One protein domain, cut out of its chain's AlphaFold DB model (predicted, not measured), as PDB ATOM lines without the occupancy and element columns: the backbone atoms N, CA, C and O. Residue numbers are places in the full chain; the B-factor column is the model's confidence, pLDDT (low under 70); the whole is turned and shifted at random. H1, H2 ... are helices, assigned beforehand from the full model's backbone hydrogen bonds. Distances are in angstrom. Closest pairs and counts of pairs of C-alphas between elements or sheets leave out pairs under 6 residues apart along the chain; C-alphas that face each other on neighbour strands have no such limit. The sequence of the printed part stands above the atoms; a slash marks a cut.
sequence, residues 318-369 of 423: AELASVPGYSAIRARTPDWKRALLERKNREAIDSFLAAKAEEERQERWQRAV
ATOM      1  N   ALA A 318      46.198 -40.675  24.057       95.56
ATOM      2  CA  ALA A 318      45.059 -39.890  23.591       95.56
ATOM      3  C   ALA A 318      43.739 -40.678  23.653       95.56
ATOM      4  O   ALA A 318      42.717 -40.136  24.068       95.56
ATOM      5  N   GLU A 319      43.756 -41.961  23.286       95.50
ATOM      6  CA  GLU A 319      42.580 -42.828  23.395       95.50
ATOM      7  C   GLU A 319      42.243 -43.123  24.858       95.50
ATOM      8  O   GLU A 319      41.072 -43.072  25.226       95.50
ATOM      9  N   LEU A 320      43.245 -43.339  25.715       96.38
ATOM     10  CA  LEU A 320      43.035 -43.526  27.154       96.38
ATOM     11  C   LEU A 320      42.348 -42.313  27.798       96.38
ATOM     12  O   LEU A 320      41.485 -42.481  28.655       96.38
ATOM     13  N   ALA A 321      42.673 -41.096  27.354       96.12
ATOM     14  CA  ALA A 321      42.003 -39.880  27.817       96.12
ATOM     15  C   ALA A 321      40.526 -39.790  27.383       96.12
ATOM     16  O   ALA A 321      39.751 -39.078  28.020       96.12
ATOM     17  N   SER A 322      40.131 -40.506  26.324       96.56
ATOM     18  CA  SER A 322      38.743 -40.563  25.845       96.56
ATOM     19  C   SER A 322      37.887 -41.624  26.543       96.56
ATOM     20  O   SER A 322      36.663 -41.574  26.432       96.56
ATOM     21  N   VAL A 323      38.500 -42.561  27.280       97.88
ATOM     22  CA  VAL A 323      37.792 -43.644  27.978       97.88
ATOM     23  C   VAL A 323      36.949 -43.066  29.126       97.88
ATOM     24  O   VAL A 323      37.507 -42.524  30.089       97.88
ATOM     25  N   PRO A 324      35.608 -43.198  29.089       97.50
ATOM     26  CA  PRO A 324      34.751 -42.729  30.170       97.50
ATOM     27  C   PRO A 324      35.102 -43.420  31.495       97.50
ATOM     28  O   PRO A 324      35.115 -44.643  31.593       97.50
ATOM     29  N   GLY A 325      35.385 -42.630  32.533       95.62
ATOM     30  CA  GLY A 325      35.732 -43.142  33.864       95.62
ATOM     31  C   GLY A 325      37.220 -43.439  34.087       95.62
ATOM     32  O   GLY A 325      37.606 -43.720  35.225       95.62
ATOM     33  N   TYR A 326      38.071 -43.311  33.065       97.88
ATOM     34  CA  TYR A 326      39.517 -43.438  33.235       97.88
ATOM     35  C   TYR A 326      40.082 -42.299  34.094       97.88
ATOM     36  O   TYR A 326      39.764 -41.123  33.913       97.88
ATOM     37  N   SER A 327      40.938 -42.646  35.056       97.38
ATOM     38  CA  SER A 327      41.563 -41.691  35.975       97.38
ATOM     39  C   SER A 327      43.082 -41.817  35.944       97.38
ATOM     40  O   SER A 327      43.641 -42.815  36.396       97.38
ATOM     41  N   ALA A 328      43.772 -40.774  35.479       96.94
ATOM     42  CA  ALA A 328      45.232 -40.762  35.434       96.94
ATOM     43  C   ALA A 328      45.850 -40.885  36.840       96.94
ATOM     44  O   ALA A 328      45.550 -40.116  37.762       96.94
ATOM     45  N   ILE A 329      46.754 -41.848  37.001       97.19
ATOM     46  CA  ILE A 329      47.432 -42.117  38.268       97.19
ATOM     47  C   ILE A 329      48.607 -41.154  38.412       97.19
ATOM     48  O   ILE A 329      49.576 -41.198  37.659       97.19
ATOM     49  N   ARG A 330      48.555 -40.285  39.423       97.50
ATOM     50  CA  ARG A 330      49.667 -39.371  39.721       97.50
ATOM     51  C   ARG A 330      50.804 -40.136  40.390       97.50
ATOM     52  O   ARG A 330      50.544 -40.917  41.305       97.50
ATOM     53  N   ALA A 331      52.053 -39.821  40.046       97.00
ATOM     54  CA  ALA A 331      53.247 -40.461  40.614       97.00
ATOM     55  C   ALA A 331      53.278 -40.474  42.160       97.00
ATOM     56  O   ALA A 331      53.728 -41.443  42.762       97.00
ATOM     57  N   ARG A 332      52.724 -39.441  42.814       97.94
ATOM     58  CA  ARG A 332      52.667 -39.305  44.287       97.94
ATOM     59  C   ARG A 332      51.481 -40.009  44.964       97.94
ATOM     60  O   ARG A 332      51.199 -39.748  46.129       97.94
ATOM     61  N   THR A 333      50.738 -40.840  44.242       97.50
ATOM     62  CA  THR A 333      49.569 -41.534  44.797       97.50
ATOM     63  C   THR A 333      50.032 -42.732  45.637       97.50
ATOM     64  O   THR A 333      50.859 -43.494  45.140       97.50
ATOM     65  N   PRO A 334      49.525 -42.925  46.874       98.25
ATOM     66  CA  PRO A 334      49.873 -44.084  47.699       98.25
ATOM     67  C   PRO A 334      49.553 -45.405  46.997       98.25
ATOM     68  O   PRO A 334      48.552 -45.486  46.282       98.25
ATOM     69  N   ASP A 335      50.343 -46.446  47.257       97.94
ATOM     70  CA  ASP A 335      50.272 -47.708  46.508       97.94
ATOM     71  C   ASP A 335      48.892 -48.379  46.568       97.94
ATOM     72  O   ASP A 335      48.390 -48.839  45.547       97.94
ATOM     73  N   TRP A 336      48.210 -48.349  47.717       97.62
ATOM     74  CA  TRP A 336      46.855 -48.911  47.842       97.62
ATOM     75  C   TRP A 336      45.838 -48.202  46.936       97.62
ATOM     76  O   TRP A 336      44.944 -48.828  46.367       97.62
ATOM     77  N   LYS A 337      45.976 -46.880  46.781       98.25
ATOM     78  CA  LYS A 337      45.092 -46.074  45.939       98.25
ATOM     79  C   LYS A 337      45.475 -46.218  44.471       98.25
ATOM     80  O   LYS A 337      44.586 -46.220  43.626       98.25
ATOM     81  N   ARG A 338      46.769 -46.376  44.177       98.19
ATOM     82  CA  ARG A 338      47.265 -46.739  42.847       98.19
ATOM     83  C   ARG A 338      46.656 -48.070  42.402       98.19
ATOM     84  O   ARG A 338      45.977 -48.076  41.389       98.19
ATOM     85  N   ALA A 339      46.770 -49.128  43.205       97.75
ATOM     86  CA  ALA A 339      46.207 -50.443  42.890       97.75
ATOM     87  C   ALA A 339      44.684 -50.400  42.661       97.75
ATOM     88  O   ALA A 339      44.168 -51.017  41.728       97.75
ATOM     89  N   LEU A 340      43.953 -49.627  43.475       98.06
ATOM     90  CA  LEU A 340      42.513 -49.436  43.291       98.06
ATOM     91  C   LEU A 340      42.186 -48.721  41.969       98.06
ATOM     92  O   LEU A 340      41.260 -49.126  41.267       98.06
ATOM     93  N   LEU A 341      42.927 -47.661  41.632       98.12
ATOM     94  CA  LEU A 341      42.746 -46.931  40.375       98.12
ATOM     95  C   LEU A 341      43.152 -47.773  39.166       98.12
ATOM     96  O   LEU A 341      42.442 -47.754  38.175       98.12
ATOM     97  N   GLU A 342      44.224 -48.558  39.248       97.19
ATOM     98  CA  GLU A 342      44.638 -49.479  38.180       97.19
ATOM     99  C   GLU A 342      43.576 -50.537  37.906       97.19
ATOM    100  O   GLU A 342      43.319 -50.864  36.751       97.19
ATOM    101  N   ARG A 343      42.933 -51.071  38.950       98.12
ATOM    102  CA  ARG A 343      41.811 -51.997  38.776       98.12
ATOM    103  C   ARG A 343      40.627 -51.317  38.084       98.12
ATOM    104  O   ARG A 343      40.143 -51.834  37.087       98.12
ATOM    105  N   LYS A 344      40.206 -50.142  38.565       98.25
ATOM    106  CA  LYS A 344      39.091 -49.393  37.958       98.25
ATOM    107  C   LYS A 344      39.379 -48.963  36.522       98.25
ATOM    108  O   LYS A 344      38.497 -49.027  35.679       98.25
ATOM    109  N   ASN A 345      40.606 -48.535  36.244       97.88
ATOM    110  CA  ASN A 345      41.022 -48.143  34.907       97.88
ATOM    111  C   ASN A 345      41.031 -49.344  33.961       97.88
ATOM    112  O   ASN A 345      40.596 -49.186  32.830       97.88
ATOM    113  N   ARG A 346      41.470 -50.531  34.412       96.88
ATOM    114  CA  ARG A 346      41.364 -51.768  33.621       96.88
ATOM    115  C   ARG A 346      39.913 -52.084  33.273       96.88
ATOM    116  O   ARG A 346      39.593 -52.159  32.099       96.88
ATOM    117  N   GLU A 347      39.027 -52.124  34.268       97.38
ATOM    118  CA  GLU A 347      37.591 -52.371  34.052       97.38
ATOM    119  C   GLU A 347      36.959 -51.332  33.095       97.38
ATOM    120  O   GLU A 347      36.164 -51.684  32.225       97.38
ATOM    121  N   ALA A 348      37.338 -50.052  33.206       97.00
ATOM    122  CA  ALA A 348      36.868 -48.995  32.306       97.00
ATOM    123  C   ALA A 348      37.403 -49.150  30.871       97.00
ATOM    124  O   ALA A 348      36.656 -48.955  29.913       97.00
ATOM    125  N   ILE A 349      38.679 -49.513  30.716       96.69
ATOM    126  CA  ILE A 349      39.303 -49.777  29.415       96.69
ATOM    127  C   ILE A 349      38.649 -50.989  28.750       96.69
ATOM    128  O   ILE A 349      38.282 -50.904  27.581       96.69
ATOM    129  N   ASP A 350      38.447 -52.079  29.487       95.81
ATOM    130  CA  ASP A 350      37.833 -53.303  28.968       95.81
ATOM    131  C   ASP A 350      36.386 -53.045  28.531       95.81
ATOM    132  O   ASP A 350      35.993 -53.423  27.428       95.81
ATOM    133  N   SER A 351      35.615 -52.311  29.341       96.19
ATOM    134  CA  SER A 351      34.255 -51.882  28.993       96.19
ATOM    135  C   SER A 351      34.226 -51.013  27.732       96.19
ATOM    136  O   SER A 351      33.404 -51.224  26.840       96.19
ATOM    137  N   PHE A 352      35.164 -50.072  27.601       96.69
ATOM    138  CA  PHE A 352      35.275 -49.225  26.416       96.69
ATOM    139  C   PHE A 352      35.657 -50.018  25.161       96.69
ATOM    140  O   PHE A 352      35.077 -49.809  24.095       96.69
ATOM    141  N   LEU A 353      36.606 -50.950  25.273       95.31
ATOM    142  CA  LEU A 353      36.998 -51.820  24.167       95.31
ATOM    143  C   LEU A 353      35.858 -52.755  23.753       95.31
ATOM    144  O   LEU A 353      35.637 -52.931  22.556       95.31
ATOM    145  N   ALA A 354      35.107 -53.298  24.713       95.88
ATOM    146  CA  ALA A 354      33.921 -54.105  24.447       95.88
ATOM    147  C   ALA A 354      32.831 -53.290  23.735       95.88
ATOM    148  O   ALA A 354      32.294 -53.737  22.722       95.88
ATOM    149  N   ALA A 355      32.558 -52.064  24.194       95.75
ATOM    150  CA  ALA A 355      31.601 -51.166  23.550       95.75
ATOM    151  C   ALA A 355      32.018 -50.816  22.113       95.75
ATOM    152  O   ALA A 355      31.201 -50.886  21.199       95.75
ATOM    153  N   LYS A 356      33.302 -50.515  21.890       95.19
ATOM    154  CA  LYS A 356      33.853 -50.227  20.558       95.19
ATOM    155  C   LYS A 356      33.803 -51.450  19.635       95.19
ATOM    156  O   LYS A 356      33.555 -51.312  18.441       95.19
ATOM    157  N   ALA A 357      34.023 -52.651  20.171       94.88
ATOM    158  CA  ALA A 357      33.899 -53.896  19.415       94.88
ATOM    159  C   ALA A 357      32.444 -54.181  19.012       94.88
ATOM    160  O   ALA A 357      32.197 -54.627  17.891       94.88
ATOM    161  N   GLU A 358      31.483 -53.896  19.892       96.06
ATOM    162  CA  GLU A 358      30.059 -54.026  19.584       96.06
ATOM    163  C   GLU A 358      29.604 -52.963  18.573       96.06
ATOM    164  O   GLU A 358      28.873 -53.286  17.643       96.06
ATOM    165  N   GLU A 359      30.103 -51.727  18.670       95.50
ATOM    166  CA  GLU A 359      29.880 -50.686  17.658       95.50
ATOM    167  C   GLU A 359      30.420 -51.114  16.284       95.50
ATOM    168  O   GLU A 359      29.714 -51.017  15.283       95.50
ATOM    169  N   GLU A 360      31.632 -51.674  16.219       95.75
ATOM    170  CA  GLU A 360      32.191 -52.197  14.968       95.75
ATOM    171  C   GLU A 360      31.370 -53.383  14.435       95.75
ATOM    172  O   GLU A 360      31.135 -53.494  13.229       95.75
ATOM    173  N   ARG A 361      30.896 -54.274  15.315       95.81
ATOM    174  CA  ARG A 361      30.001 -55.376  14.939       95.81
ATOM    175  C   ARG A 361      28.686 -54.841  14.372       95.81
ATOM    176  O   ARG A 361      28.232 -55.339  13.341       95.81
ATOM    177  N   GLN A 362      28.109 -53.815  14.991       94.44
ATOM    178  CA  GLN A 362      26.913 -53.143  14.494       94.44
ATOM    179  C   GLN A 362      27.173 -52.457  13.158       94.44
ATOM    180  O   GLN A 362      26.359 -52.602  12.253       94.44
ATOM    181  N   GLU A 363      28.305 -51.780  12.977       95.06
ATOM    182  CA  GLU A 363      28.662 -51.150  11.705       95.06
ATOM    183  C   GLU A 363      28.846 -52.198  10.597       95.06
ATOM    184  O   GLU A 363      28.361 -52.027   9.478       95.06
ATOM    185  N   ARG A 364      29.493 -53.330  10.903       95.88
ATOM    186  CA  ARG A 364      29.623 -54.463   9.974       95.88
ATOM    187  C   ARG A 364      28.265 -55.045   9.611       95.88
ATOM    188  O   ARG A 364      28.008 -55.282   8.432       95.88
ATOM    189  N   TRP A 365      27.389 -55.239  10.595       93.19
ATOM    190  CA  TRP A 365      26.022 -55.691  10.358       93.19
ATOM    191  C   TRP A 365      25.255 -54.683   9.497       93.19
ATOM    192  O   TRP A 365      24.665 -55.066   8.491       93.19
ATOM    193  N   GLN A 366      25.340 -53.389   9.809       91.19
ATOM    194  CA  GLN A 366      24.707 -52.331   9.028       91.19
ATOM    195  C   GLN A 366      25.215 -52.335   7.589       91.19
ATOM    196  O   GLN A 366      24.389 -52.336   6.684       91.19
ATOM    197  N   ARG A 367      26.533 -52.413   7.360       94.62
ATOM    198  CA  ARG A 367      27.127 -52.503   6.015       94.62
ATOM    199  C   ARG A 367      26.676 -53.750   5.256       94.62
ATOM    200  O   ARG A 367      26.437 -53.653   4.057       94.62
ATOM    201  N   ALA A 368      26.539 -54.888   5.939       95.50
ATOM    202  CA  ALA A 368      26.100 -56.145   5.337       95.50
ATOM    203  C   ALA A 368      24.606 -56.153   4.966       95.50
ATOM    204  O   ALA A 368      24.210 -56.864   4.043       95.50
ATOM    205  N   VAL A 369      23.763 -55.376   5.658       95.56
ATOM    206  CA  VAL A 369      22.330 -55.269   5.349       95.56
ATOM    207  C   VAL A 369      22.123 -54.358   4.127       95.56
ATOM    208  O   VAL A 369      22.469 -53.180   4.190       95.56
TER     209      VAL A 369
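This is residues 318 to 369 of the 423 residues of an uncharacterized protein of Macrostomum lignano (UniProt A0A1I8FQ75). One long straight helix, H2, makes the length of a rod, and the chain before it folds back beside its first part, with the short helix H1 close to H2 near Ile 349. Residues 354 to 369 stick out free at the other end. The printed part has 52 residues, with two named helices in the order H1, H2 and no named strand; the class is all helix. It is only just extended, close to loose, with a radius of gyration of the C-alphas of 15.2 A and spans of 52 by 18 by 10 A.

H1 is residues 318 to 322, from C-alpha 318 at (45.059, -39.890, 23.591). H2 is residues 335 to 368, 48.5 A from C-alpha 335 at (50.272, -47.708, 46.508) to C-alpha 368 at (26.100, -56.145, 5.337).

H1 and H2 are close but not clearly touching; their closest C-alphas, those of Leu 320 and Ile 349, are 7.6 A apart. In H1 and H2 every O i to N i+4 pair is within hydrogen-bond range.

The C-alphas farthest apart, those of Arg 332 and Val 369, are 51.9 A apart. The link from H1 to H2, residues 323 to 334, is long. The printed part has no cut, and no printed residue is under 70 in pLDDT.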